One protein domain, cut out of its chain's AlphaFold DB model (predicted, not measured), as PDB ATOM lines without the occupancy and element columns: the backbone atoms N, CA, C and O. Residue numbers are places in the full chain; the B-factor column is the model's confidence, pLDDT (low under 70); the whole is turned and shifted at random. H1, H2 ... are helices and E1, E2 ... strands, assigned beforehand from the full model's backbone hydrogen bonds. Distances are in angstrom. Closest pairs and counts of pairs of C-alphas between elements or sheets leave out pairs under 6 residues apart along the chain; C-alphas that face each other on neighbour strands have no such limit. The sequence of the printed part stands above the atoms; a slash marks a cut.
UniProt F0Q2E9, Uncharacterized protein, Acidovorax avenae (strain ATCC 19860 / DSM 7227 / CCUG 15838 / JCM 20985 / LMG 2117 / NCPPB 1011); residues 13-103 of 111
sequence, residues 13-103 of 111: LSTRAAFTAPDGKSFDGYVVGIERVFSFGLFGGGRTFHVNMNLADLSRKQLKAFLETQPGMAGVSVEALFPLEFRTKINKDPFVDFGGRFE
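This is residues 13 to 103 of the 111 residues of an uncharacterized protein of Acidovorax avenae (strain ATCC 19860 / DSM 7227 / CCUG 15838 / JCM 20985 / LMG 2117 / NCPPB 1011) (UniProt F0Q2E9). A strongly twisted sheet of six strands makes the body of this domain, and one helix, H1, covers one face at the E4 end, running along E4 and reaching partly over to E3. The short helix H2 packs on H1, and the E5 and E6 hairpin makes the other end of the sheet. The printed part has 91 residues with two named helices and six named strands, in the order E1 E2 E3 E4 H1 H2 E5 E6; across the sheet the order is E4 E3 E2 E1 E5 E6, all antiparallel. The class is mixed, helices and strands; the whole is compact, with a radius of gyration of the C-alphas of 12.8 A, and elongated in outline, spanning 42 by 26 by 24 A.

Find C-alpha 14 at (-11.302, -23.404, 44.796); from there E1, residues 14 to 20, runs 18.2 A to C-alpha 20. Next come E2, residues 26 to 32, 18.5 A long, E3, residues 39 to 44, 16.8 A, and E4, residues 47 to 52, 16.4 A. H1, residues 56 to 68, begins at C-alpha 56 at (-13.264, -18.339, 25.652) and is 18.3 A long. H2 holds residues 78 to 81 and E5 residues 84 to 88. E6, residues 99 to 102, ends at C-alpha 102 at (-13.605, -30.153, 29.606).

Start in the sheet with E1 and E2, a hairpin, where N 17 and O 29 are 2.9 A apart, within hydrogen-bond range. On the other side of E2 from E1, look at N 41 of E3 and O 30 of E2, 2.8 A apart; on the other side of E3 from E2, N 51 of E4 and O 40 of E3 are 2.8 A apart. E1 to E4 form a meander, each strand the antiparallel neighbour of the one before. Beside E1, N 20 and O 85 of E5 are 2.8 A apart, and E5 pairs with E6 through N 86 and O 100, 2.9 A. The edge strands are E4 and E6. H1 is on the sheet at a height of 7.6 A, over E4 and along the strands, at 19 degrees to E4 on the local plane; these two layers are a sheet with a helix on one face. Their closest C-alphas, Val 51 and Ser 59, are 4.6 A apart. H2 is not on the sheet but touches H1, the closest C-alphas being Lys 64 and Val 78, 6.1 A. In H1 every O i to N i+4 pair is within hydrogen-bond range; H2 is too short for such a pair.

The C-alphas farthest apart are those of Gly 75 and Pro 94, 42.5 A. The printed part has no cut and no long link. Mean pLDDT of the printed part is 91.9, and no printed residue is under 70.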
ATOM      1  N   LEU A  13     -13.968 -21.349  47.308       71.94
ATOM      2  CA  LEU A  13     -14.633 -22.201  46.313       71.94
ATOM      3  C   LEU A  13     -13.655 -22.947  45.392       71.94
ATOM      4  O   LEU A  13     -14.085 -23.607  44.444       71.94
ATOM      5  N   SER A  14     -12.348 -22.827  45.642       86.25
ATOM      6  CA  SER A  14     -11.302 -23.404  44.796       86.25
ATOM      7  C   SER A  14     -10.783 -24.713  45.385       86.25
ATOM      8  O   SER A  14     -10.244 -24.735  46.488       86.25
ATOM      9  N   THR A  15     -10.892 -25.807  44.633       91.06
ATOM     10  CA  THR A  15     -10.403 -27.129  45.048       91.06
ATOM     11  C   THR A  15      -9.187 -27.518  44.220       91.06
ATOM     12  O   THR A  15      -9.256 -27.512  42.991       91.06
ATOM     13  N   ARG A  16      -8.068 -27.878  44.867       94.00
ATOM     14  CA  ARG A  16      -6.862 -28.345  44.161       94.00
ATOM     15  C   ARG A  16      -7.192 -29.572  43.312       94.00
ATOM     16  O   ARG A  16      -7.896 -30.468  43.774       94.00
ATOM     17  N   ALA A  17      -6.659 -29.626  42.097       96.12
ATOM     18  CA  ALA A  17      -6.889 -30.712  41.156       96.12
ATOM     19  C   ALA A  17      -5.627 -31.036  40.347       96.12
ATOM     20  O   ALA A  17      -4.756 -30.183  40.167       96.12
ATOM     21  N   ALA A  18      -5.538 -32.276  39.872       97.44
ATOM     22  CA  ALA A  18      -4.667 -32.647  38.762       97.44
ATOM     23  C   ALA A  18      -5.486 -32.673  37.475       97.44
ATOM     24  O   ALA A  18      -6.632 -33.122  37.490       97.44
ATOM     25  N   PHE A  19      -4.876 -32.220  36.389       97.94
ATOM     26  CA  PHE A  19      -5.445 -32.200  35.053       97.94
ATOM     27  C   PHE A  19      -4.633 -33.109  34.144       97.94
ATOM     28  O   PHE A  19      -3.411 -33.129  34.272       97.94
ATOM     29  N   THR A  20      -5.279 -33.811  33.218       98.12
ATOM     30  CA  THR A  20      -4.624 -34.713  32.266       98.12
ATOM     31  C   THR A  20      -5.088 -34.380  30.855       98.12
ATOM     32  O   THR A  20      -6.288 -34.394  30.577       98.12
ATOM     33  N   ALA A  21      -4.140 -34.051  29.978       96.81
ATOM     34  CA  ALA A  21      -4.387 -33.837  28.554       96.81
ATOM     35  C   ALA A  21      -4.421 -35.174  27.783       96.81
ATOM     36  O   ALA A  21      -3.932 -36.188  28.290       96.81
ATOM     37  N   PRO A  22      -4.936 -35.202  26.539       96.88
ATOM     38  CA  PRO A  22      -5.057 -36.433  25.749       96.88
ATOM     39  C   PRO A  22      -3.728 -37.123  25.440       96.88
ATOM     40  O   PRO A  22      -3.696 -38.329  25.219       96.88
ATOM     41  N   ASP A  23      -2.627 -36.370  25.427       94.06
ATOM     42  CA  ASP A  23      -1.277 -36.909  25.243       94.06
ATOM     43  C   ASP A  23      -0.694 -37.537  26.524       94.06
ATOM     44  O   ASP A  23       0.461 -37.966  26.536       94.06
ATOM     45  N   GLY A  24      -1.480 -37.596  27.602       95.12
ATOM     46  CA  GLY A  24      -1.104 -38.159  28.895       95.12
ATOM     47  C   GLY A  24      -0.320 -37.203  29.791       95.12
ATOM     48  O   GLY A  24       0.019 -37.581  30.914       95.12
ATOM     49  N   LYS A  25      -0.029 -35.969  29.354       94.69
ATOM     50  CA  LYS A  25       0.640 -34.988  30.216       94.69
ATOM     51  C   LYS A  25      -0.284 -34.541  31.336       94.69
ATOM     52  O   LYS A  25      -1.463 -34.263  31.114       94.69
ATOM     53  N   SER A  26       0.287 -34.418  32.532       95.75
ATOM     54  CA  SER A  26      -0.434 -33.967  33.715       95.75
ATOM     55  C   SER A  26       0.013 -32.588  34.181       95.75
ATOM     56  O   SER A  26       1.203 -32.274  34.184       95.75
ATOM     57  N   PHE A  27      -0.947 -31.790  34.638       96.50
ATOM     58  CA  PHE A  27      -0.731 -30.451  35.175       96.50
ATOM     59  C   PHE A  27      -1.381 -30.329  36.548       96.50
ATOM     60  O   PHE A  27      -2.465 -30.859  36.786       96.50
ATOM     61  N   ASP A  28      -0.739 -29.602  37.454       97.19
ATOM     62  CA  ASP A  28      -1.356 -29.230  38.722       97.19
ATOM     63  C   ASP A  28      -2.142 -27.923  38.564       97.19
ATOM     64  O   ASP A  28      -1.754 -27.013  37.827       97.19
ATOM     65  N   GLY A  29      -3.244 -27.819  39.299       96.75
ATOM     66  CA  GLY A  29      -4.093 -26.643  39.266       96.75
ATOM     67  C   GLY A  29      -5.181 -26.668  40.330       96.75
ATOM     68  O   GLY A  29      -5.059 -27.315  41.375       96.75
ATOM     69  N   TYR A  30      -6.272 -25.970  40.049       95.50
ATOM     70  CA  TYR A  30      -7.490 -26.007  40.848       95.50
ATOM     71  C   TYR A  30      -8.725 -25.849  39.967       95.50
ATOM     72  O   TYR A  30      -8.659 -25.290  38.875       95.50
ATOM     73  N   VAL A  31      -9.863 -26.310  40.465       94.38
ATOM     74  CA  VAL A  31     -11.186 -26.080  39.880       94.38
ATOM     75  C   VAL A  31     -12.015 -25.185  40.788       94.38
ATOM     76  O   VAL A  31     -11.805 -25.177  42.001       94.38
ATOM     77  N   VAL A  32     -12.957 -24.443  40.212       89.81
ATOM     78  CA  VAL A  32     -13.945 -23.655  40.960       89.81
ATOM     79  C   VAL A  32     -15.324 -24.279  40.786       89.81
ATOM     80  O   VAL A  32     -15.794 -24.444  39.658       89.81
ATOM     81  N   GLY A  33     -15.976 -24.593  41.907       83.06
ATOM     82  CA  GLY A  33     -17.262 -25.296  41.947       83.06
ATOM     83  C   GLY A  33     -17.127 -26.805  42.189       83.06
ATOM     84  O   GLY A  33     -16.033 -27.363  42.119       83.06
ATOM     85  N   ILE A  34     -18.254 -27.454  42.504       74.81
ATOM     86  CA  ILE A  34     -18.330 -28.895  42.821       74.81
ATOM     87  C   ILE A  34     -19.285 -29.602  41.848       74.81
ATOM     88  O   ILE A  34     -18.865 -30.486  41.113       74.81
ATOM     89  N   GLU A  35     -20.549 -29.168  41.767       72.88
ATOM     90  CA  GLU A  35     -21.541 -29.766  40.850       72.88
ATOM     91  C   GLU A  35     -21.407 -29.270  39.406       72.88
ATOM     92  O   GLU A  35     -21.686 -29.990  38.448       72.88
ATOM     93  N   ARG A  36     -20.993 -28.009  39.239       79.12
ATOM     94  CA  ARG A  36     -20.768 -27.378  37.938       79.12
ATOM     95  C   ARG A  36     -19.454 -26.626  37.960       79.12
ATOM     96  O   ARG A  36     -19.393 -25.480  38.400       79.12
ATOM     97  N   VAL A  37     -18.412 -27.275  37.458       81.62
ATOM     98  CA  VAL A  37     -17.119 -26.632  37.260       81.62
ATOM     99  C   VAL A  37     -17.141 -25.871  35.936       81.62
ATOM    100  O   VAL A  37     -17.160 -26.466  34.863       81.62
ATOM    101  N   PHE A  38     -17.146 -24.541  36.011       82.25
ATOM    102  CA  PHE A  38     -17.137 -23.650  34.840       82.25
ATOM    103  C   PHE A  38     -15.826 -22.866  34.695       82.25
ATOM    104  O   PHE A  38     -15.637 -22.138  33.720       82.25
ATOM    105  N   SER A  39     -14.934 -22.980  35.678       91.88
ATOM    106  CA  SER A  39     -13.658 -22.281  35.719       91.88
ATOM    107  C   SER A  39     -12.606 -23.147  36.405       91.88
ATOM    108  O   SER A  39     -12.912 -23.901  37.331       91.88
ATOM    109  N   PHE A  40     -11.367 -23.034  35.949       95.38
ATOM    110  CA  PHE A  40     -10.213 -23.699  36.533       95.38
ATOM    111  C   PHE A  40      -8.963 -22.830  36.397       95.38
ATOM    112  O   PHE A  40      -8.916 -21.895  35.599       95.38
ATOM    113  N   GLY A  41      -7.943 -23.130  37.190       96.50
ATOM    114  CA  GLY A  41      -6.625 -22.528  37.063       96.50
ATOM    115  C   GLY A  41      -5.555 -23.595  36.901       96.50
ATOM    116  O   GLY A  41      -5.603 -24.608  37.593       96.50
ATOM    117  N   LEU A  42      -4.586 -23.358  36.019       97.62
ATOM    118  CA  LEU A  42      -3.404 -24.210  35.851       97.62
ATOM    119  C   LEU A  42      -2.162 -23.514  36.407       97.62
ATOM    120  O   LEU A  42      -2.017 -22.294  36.285       97.62
ATOM    121  N   PHE A  43      -1.261 -24.281  37.018       96.62
ATOM    122  CA  PHE A  43      -0.011 -23.775  37.583       96.62
ATOM    123  C   PHE A  43       1.162 -24.034  36.638       96.62
ATOM    124  O   PHE A  43       1.395 -25.165  36.218       96.62
ATOM    125  N   GLY A  44       1.935 -22.994  36.326       95.06
ATOM    126  CA  GLY A  44       3.080 -23.093  35.421       95.06
ATOM    127  C   GLY A  44       4.025 -21.907  35.559       95.06
ATOM    128  O   GLY A  44       3.579 -20.783  35.775       95.06
ATOM    129  N   GLY A  45       5.338 -22.147  35.496       91.44
ATOM    130  CA  GLY A  45       6.346 -21.077  35.565       91.44
ATOM    131  C   GLY A  45       6.228 -20.157  36.791       91.44
ATOM    132  O   GLY A  45       6.445 -18.955  36.671       91.44
ATOM    133  N   GLY A  46       5.807 -20.687  37.947       93.31
ATOM    134  CA  GLY A  46       5.590 -19.905  39.174       93.31
ATOM    135  C   GLY A  46       4.347 -19.002  39.160       93.31
ATOM    136  O   GLY A  46       4.207 -18.141  40.023       93.31
ATOM    137  N   ARG A  47       3.448 -19.172  38.185       95.31
ATOM    138  CA  ARG A  47       2.235 -18.367  37.993       95.31
ATOM    139  C   ARG A  47       0.992 -19.251  37.909       95.31
ATOM    140  O   ARG A  47       1.074 -20.465  37.713       95.31
ATOM    141  N   THR A  48      -0.166 -18.610  38.023       96.19
ATOM    142  CA  THR A  48      -1.483 -19.221  37.831       96.19
ATOM    143  C   THR A  48      -2.130 -18.651  36.576       96.19
ATOM    144  O   THR A  48      -2.161 -17.434  36.391       96.19
ATOM    145  N   PHE A  49      -2.649 -19.534  35.728       97.12
ATOM    146  CA  PHE A  49      -3.345 -19.188  34.493       97.12
ATOM    147  C   PHE A  49      -4.819 -19.517  34.642       97.12
ATOM    148  O   PHE A  49      -5.177 -20.673  34.856       97.12
ATOM    149  N   HIS A  50      -5.662 -18.493  34.557       95.38
ATOM    150  CA  HIS A  50      -7.080 -18.596  34.879       95.38
ATOM    151  C   HIS A  50      -7.900 -18.868  33.620       95.38
ATOM    152  O   HIS A  50      -7.815 -18.126  32.643       95.38
ATOM    153  N   VAL A  51      -8.722 -19.909  33.654       95.44
ATOM    154  CA  VAL A  51      -9.557 -20.340  32.536       95.44
ATOM    155  C   VAL A  51     -11.007 -20.315  32.975       95.44
ATOM    156  O   VAL A  51     -11.427 -21.115  33.799       95.44
ATOM    157  N   ASN A  52     -11.786 -19.414  32.392       92.00
ATOM    158  CA  ASN A  52     -13.236 -19.399  32.519       92.00
ATOM    159  C   ASN A  52     -13.850 -19.897  31.206       92.00
ATOM    160  O   ASN A  52     -13.664 -19.283  30.150       92.00
ATOM    161  N   MET A  53     -14.600 -20.996  31.264       87.75
ATOM    162  CA  MET A  53     -15.183 -21.637  30.081       87.75
ATOM    163  C   MET A  53     -16.220 -20.752  29.373       87.75
ATOM    164  O   MET A  53     -16.490 -20.950  28.191       87.75
ATOM    165  N   ASN A  54     -16.748 -19.735  30.062       87.19
ATOM    166  CA  ASN A  54     -17.674 -18.748  29.503       87.19
ATOM    167  C   ASN A  54     -16.967 -17.546  28.847       87.19
ATOM    168  O   ASN A  54     -17.622 -16.754  28.176       87.19
ATOM    169  N   LEU A  55     -15.649 -17.396  29.027       89.75
ATOM    170  CA  LEU A  55     -14.837 -16.298  28.482       89.75
ATOM    171  C   LEU A  55     -13.737 -16.852  27.568       89.75
ATOM    172  O   LEU A  55     -12.544 -16.685  27.828       89.75
ATOM    173  N   ALA A  56     -14.147 -17.540  26.501       88.94
ATOM    174  CA  ALA A  56     -13.264 -18.339  25.652       88.94
ATOM    175  C   ALA A  56     -12.031 -17.587  25.118       88.94
ATOM    176  O   ALA A  56     -10.934 -18.140  25.138       88.94
ATOM    177  N   ASP A  57     -12.174 -16.329  24.695       89.94
ATOM    178  CA  ASP A  57     -11.061 -15.562  24.117       89.94
ATOM    179  C   ASP A  57      -9.975 -15.224  25.138       89.94
ATOM    180  O   ASP A  57      -8.779 -15.351  24.860       89.94
ATOM    181  N   LEU A  58     -10.379 -14.809  26.342       92.06
ATOM    182  CA  LEU A  58      -9.444 -14.532  27.433       92.06
ATOM    183  C   LEU A  58      -8.795 -15.830  27.917       92.06
ATOM    184  O   LEU A  58      -7.575 -15.895  28.058       92.06
ATOM    185  N   SER A  59      -9.595 -16.881  28.070       94.88
ATOM    186  CA  SER A  59      -9.147 -18.223  28.443       94.88
ATOM    187  C   SER A  59      -8.143 -18.812  27.455       94.88
ATOM    188  O   SER A  59      -7.138 -19.390  27.857       94.88
ATOM    189  N   ARG A  60      -8.349 -18.606  26.153       95.56
ATOM    190  CA  ARG A  60      -7.411 -19.032  25.111       95.56
ATOM    191  C   ARG A  60      -6.057 -18.343  25.248       95.56
ATOM    192  O   ARG A  60      -5.029 -18.999  25.109       95.56
ATOM    193  N   LYS A  61      -6.040 -17.038  25.542       95.69
ATOM    194  CA  LYS A  61      -4.791 -16.296  25.790       95.69
ATOM    195  C   LYS A  61      -4.067 -16.833  27.028       95.69
ATOM    196  O   LYS A  61      -2.852 -16.999  26.989       95.69
ATOM    197  N   GLN A  62      -4.811 -17.150  28.087       97.44
ATOM    198  CA  GLN A  62      -4.272 -17.728  29.321       97.44
ATOM    199  C   GLN A  62      -3.670 -19.118  29.082       97.44
ATOM    200  O   GLN A  62      -2.542 -19.364  29.494       97.44
ATOM    201  N   LEU A  63      -4.360 -19.996  28.345       96.75
ATOM    202  CA  LEU A  63      -3.847 -21.326  28.003       96.75
ATOM    203  C   LEU A  63      -2.636 -21.275  27.069       96.75
ATOM    204  O   LEU A  63      -1.706 -22.057  27.238       96.75
ATOM    205  N   LYS A  64      -2.601 -20.335  26.118       96.31
ATOM    206  CA  LYS A  64      -1.418 -20.140  25.273       96.31
ATOM    207  C   LYS A  64      -0.202 -19.729  26.109       96.31
ATOM    208  O   LYS A  64       0.847 -20.350  25.997       96.31
ATOM    209  N   ALA A  65      -0.370 -18.744  26.992       96.38
ATOM    210  CA  ALA A  65       0.695 -18.315  27.894       96.38
ATOM    211  C   ALA A  65       1.115 -19.433  28.865       96.38
ATOM    212  O   ALA A  65       2.294 -19.569  29.177       96.38
ATOM    213  N   PHE A  66       0.175 -20.271  29.312       97.12
ATOM    214  CA  PHE A  66       0.479 -21.455  30.110       97.12
ATOM    215  C   PHE A  66       1.389 -22.428  29.354       97.12
ATOM    216  O   PHE A  66       2.425 -22.809  29.892       97.12
ATOM    217  N   LEU A  67       1.050 -22.789  28.112       96.06
ATOM    218  CA  LEU A  67       1.846 -23.708  27.286       96.06
ATOM    219  C   LEU A  67       3.283 -23.209  27.082       96.06
ATOM    220  O   LEU A  67       4.216 -24.004  27.133       96.06
ATOM    221  N   GLU A  68       3.476 -21.896  26.946       95.12
ATOM    222  CA  GLU A  68       4.803 -21.269  26.842       95.12
ATOM    223  C   GLU A  68       5.655 -21.442  28.117       95.12
ATOM    224  O   GLU A  68       6.880 -21.383  28.048       95.12
ATOM    225  N   THR A  69       5.036 -21.704  29.275       95.00
ATOM    226  CA  THR A  69       5.756 -22.008  30.528       95.00
ATOM    227  C   THR A  69       6.087 -23.484  30.722       95.00
ATOM    228  O   THR A  69       6.812 -23.819  31.661       95.00
ATOM    229  N   GLN A  70       5.550 -24.374  29.884       93.31
ATOM    230  CA  GLN A  70       5.712 -25.815  30.048       93.31
ATOM    231  C   GLN A  70       6.884 -26.339  29.200       93.31
ATOM    232  O   GLN A  70       6.910 -26.139  27.981       93.31
ATOM    233  N   PRO A  71       7.850 -27.059  29.801       89.94
ATOM    234  CA  PRO A  71       8.912 -27.712  29.045       89.94
ATOM    235  C   PRO A  71       8.340 -28.661  27.981       89.94
ATOM    236  O   PRO A  71       7.458 -29.467  28.266       89.94
ATOM    237  N   GLY A  72       8.841 -28.572  26.746       87.56
ATOM    238  CA  GLY A  72       8.429 -29.463  25.652       87.56
ATOM    239  C   GLY A  72       7.031 -29.199  25.075       87.56
ATOM    240  O   GLY A  72       6.528 -30.028  24.322       87.56
ATOM    241  N   MET A  73       6.407 -28.062  25.401       89.75
ATOM    242  CA  MET A  73       5.091 -27.655  24.876       89.75
ATOM    243  C   MET A  73       5.156 -26.486  23.885       89.75
ATOM    244  O   MET A  73       4.126 -25.942  23.483       89.75
ATOM    245  N   ALA A  74       6.360 -26.096  23.459       85.62
ATOM    246  CA  ALA A  74       6.535 -25.069  22.442       85.62
ATOM    247  C   ALA A  74       5.806 -25.465  21.144       85.62
ATOM    248  O   ALA A  74       6.024 -26.545  20.603       85.62
ATOM    249  N   GLY A  75       4.934 -24.582  20.652       85.69
ATOM    250  CA  GLY A  75       4.172 -24.798  19.416       85.69
ATOM    251  C   GLY A  75       2.946 -25.710  19.547       85.69
ATOM    252  O   GLY A  75       2.219 -25.866  18.568       85.69
ATOM    253  N   VAL A  76       2.670 -26.268  20.730       93.12
ATOM    254  CA  VAL A  76       1.428 -27.010  20.986       93.12
ATOM    255  C   VAL A  76       0.241 -26.044  20.932       93.12
ATOM    256  O   VAL A  76       0.302 -24.930  21.458       93.12
ATOM    257  N   SER A  77      -0.839 -26.444  20.261       94.75
ATOM    258  CA  SER A  77      -2.063 -25.646  20.197       94.75
ATOM    259  C   SER A  77      -2.875 -25.775  21.486       94.75
ATOM    260  O   SER A  77      -2.809 -26.778  22.192       94.75
ATOM    261  N   VAL A  78      -3.698 -24.768  21.781       94.94
ATOM    262  CA  VAL A  78      -4.616 -24.818  22.929       94.94
ATOM    263  C   VAL A  78      -5.611 -25.971  22.780       94.94
ATOM    264  O   VAL A  78      -5.947 -26.621  23.760       94.94
ATOM    265  N   GLU A  79      -6.050 -26.254  21.556       94.94
ATOM    266  CA  GLU A  79      -6.951 -27.357  21.217       94.94
ATOM    267  C   GLU A  79      -6.392 -28.717  21.631       94.94
ATOM    268  O   GLU A  79      -7.159 -29.571  22.054       94.94
ATOM    269  N   ALA A  80      -5.072 -28.909  21.556       94.88
ATOM    270  CA  ALA A  80      -4.436 -30.175  21.905       94.88
ATOM    271  C   ALA A  80      -4.495 -30.492  23.409       94.88
ATOM    272  O   ALA A  80      -4.289 -31.639  23.792       94.88
ATOM    273  N   LEU A  81      -4.792 -29.504  24.264       95.56
ATOM    274  CA  LEU A  81      -5.053 -29.742  25.686       95.56
ATOM    275  C   LEU A  81      -6.397 -30.431  25.923       95.56
ATOM    276  O   LEU A  81      -6.616 -30.948  27.015       95.56
ATOM    277  N   PHE A  82      -7.296 -30.407  24.938       95.94
ATOM    278  CA  PHE A  82      -8.650 -30.908  25.075       95.94
ATOM    279  C   PHE A  82      -8.846 -32.244  24.339       95.94
ATOM    280  O   PHE A  82      -8.326 -32.414  23.235       95.94
ATOM    281  N   PRO A  83      -9.632 -33.181  24.895       96.81
ATOM    282  CA  PRO A  83     -10.324 -33.083  26.178       96.81
ATOM    283  C   PRO A  83      -9.379 -33.039  27.385       96.81
ATOM    284  O   PRO A  83      -8.456 -33.841  27.487       96.81
ATOM    285  N   LEU A  84      -9.634 -32.101  28.298       97.25
ATOM    286  CA  LEU A  84      -8.838 -31.919  29.505       97.25
ATOM    287  C   LEU A  84      -9.595 -32.525  30.681       97.25
ATOM    288  O   LEU A  84     -10.607 -31.979  31.128       97.25
ATOM    289  N   GLU A  85      -9.119 -33.661  31.165       97.81
ATOM    290  CA  GLU A  85      -9.690 -34.329  32.330       97.81
ATOM    291  C   GLU A  85      -9.146 -33.704  33.608       97.81
ATOM    292  O   GLU A  85      -8.016 -33.223  33.626       97.81
ATOM    293  N   PHE A  86      -9.928 -33.710  34.685       96.88
ATOM    294  CA  PHE A  86      -9.451 -33.306  36.001       96.88
ATOM    295  C   PHE A  86      -9.936 -34.247  37.098       96.88
ATOM    296  O   PHE A  86     -11.011 -34.844  37.011       96.88
ATOM    297  N   ARG A  87      -9.156 -34.314  38.177       96.06
ATOM    298  CA  ARG A  87      -9.528 -34.963  39.433       96.06
ATOM    299  C   ARG A  87      -9.072 -34.114  40.609       96.06
ATOM    300  O   ARG A  87      -7.913 -33.697  40.659       96.06
ATOM    301  N   THR A  88      -9.978 -33.833  41.539       94.38
ATOM    302  CA  THR A  88      -9.658 -33.076  42.748       94.38
ATOM    303  C   THR A  88      -8.775 -33.879  43.699       94.38
ATOM    304  O   THR A  88      -8.659 -35.096  43.586       94.38
ATOM    305  N   LYS A  89      -8.077 -33.162  44.582       90.88
ATOM    306  CA  LYS A  89      -7.167 -33.697  45.603       90.88
ATOM    307  C   LYS A  89      -7.585 -33.173  46.983       90.88
ATOM    308  O   LYS A  89      -6.803 -32.484  47.639       90.88
ATOM    309  N   ILE A  90      -8.825 -33.435  47.393       86.06
ATOM    310  CA  ILE A  90      -9.362 -33.046  48.704       86.06
ATOM    311  C   ILE A  90      -8.745 -33.928  49.791       86.06
ATOM    312  O   ILE A  90      -8.297 -33.402  50.808       86.06
ATOM    313  N   ASN A  91      -8.676 -35.245  49.546       79.12
ATOM    314  CA  ASN A  91      -8.044 -36.243  50.423       79.12
ATOM    315  C   ASN A  91      -8.398 -36.084  51.918       79.12
ATOM    316  O   ASN A  91      -7.528 -36.201  52.784       79.12
ATOM    317  N   LYS A  92      -9.661 -35.767  52.235       78.56
ATOM    318  CA  LYS A  92     -10.087 -35.472  53.607       78.56
ATOM    319  C   LYS A  92     -11.484 -36.009  53.875       78.56
ATOM    320  O   LYS A  92     -12.450 -35.452  53.376       78.56
ATOM    321  N   ASP A  93     -11.581 -37.027  54.721       74.81
ATOM    322  CA  ASP A  93     -12.856 -37.563  55.204       74.81
ATOM    323  C   ASP A  93     -13.733 -36.461  55.850       74.81
ATOM    324  O   ASP A  93     -13.193 -35.597  56.556       74.81
ATOM    325  N   PRO A  94     -15.056 -36.425  55.597       81.69
ATOM    326  CA  PRO A  94     -15.854 -37.330  54.752       81.69
ATOM    327  C   PRO A  94     -15.920 -36.924  53.263       81.69
ATOM    328  O   PRO A  94     -16.726 -37.454  52.501       81.69
ATOM    329  N   PHE A  95     -15.126 -35.943  52.830       82.56
ATOM    330  CA  PHE A  95     -15.157 -35.414  51.469       82.56
ATOM    331  C   PHE A  95     -14.374 -36.307  50.502       82.56
ATOM    332  O   PHE A  95     -13.206 -36.635  50.719       82.56
ATOM    333  N   VAL A  96     -15.019 -36.661  49.393       85.38
ATOM    334  CA  VAL A  96     -14.436 -37.503  48.347       85.38
ATOM    335  C   VAL A  96     -13.902 -36.663  47.194       85.38
ATOM    336  O   VAL A  96     -14.499 -35.657  46.807       85.38
ATOM    337  N   ASP A  97     -12.788 -37.107  46.617       90.81
ATOM    338  CA  ASP A  97     -12.308 -36.555  45.357       90.81
ATOM    339  C   ASP A  97     -13.345 -36.803  44.254       90.81
ATOM    340  O   ASP A  97     -13.919 -37.888  44.136       90.81
ATOM    341  N   PHE A  98     -13.541 -35.803  43.405       92.06
ATOM    342  CA  PHE A  98     -14.417 -35.859  42.244       92.06
ATOM    343  C   PHE A  98     -13.642 -35.446  40.998       92.06
ATOM    344  O   PHE A  98     -12.542 -34.894  41.073       92.06
ATOM    345  N   GLY A  99     -14.203 -35.726  39.829       93.69
ATOM    346  CA  GLY A  99     -13.559 -35.413  38.566       93.69
ATOM    347  C   GLY A  99     -14.555 -35.053  37.486       93.69
ATOM    348  O   GLY A  99     -15.768 -35.140  37.666       93.69
ATOM    349  N   GLY A 100     -14.009 -34.643  36.356       94.38
ATOM    350  CA  GLY A 100     -14.773 -34.264  35.185       94.38
ATOM    351  C   GLY A 100     -13.856 -34.034  33.998       94.38
ATOM    352  O   GLY A 100     -12.652 -34.289  34.058       94.38
ATOM    353  N   ARG A 101     -14.438 -33.548  32.907       95.38
ATOM    354  CA  ARG A 101     -13.736 -33.339  31.647       95.38
ATOM    355  C   ARG A 101     -14.237 -32.071  30.980       95.38
ATOM    356  O   ARG A 101     -15.441 -31.836  30.900       95.38
ATOM    357  N   PHE A 102     -13.308 -31.256  30.505       93.88
ATOM    358  CA  PHE A 102     -13.605 -30.153  29.606       93.88
ATOM    359  C   PHE A 102     -13.396 -30.643  28.178       93.88
ATOM    360  O   PHE A 102     -12.305 -31.087  27.838       93.88
ATOM    361  N   GLU A 103     -14.431 -30.572  27.344       93.56
ATOM    362  CA  GLU A 103     -14.360 -31.077  25.964       93.56
ATOM    363  C   GLU A 103     -13.629 -30.130  25.019       93.56
ATOM    364  O   GLU A 103     -12.924 -30.562  24.114       93.56
TER     365      GLU A 103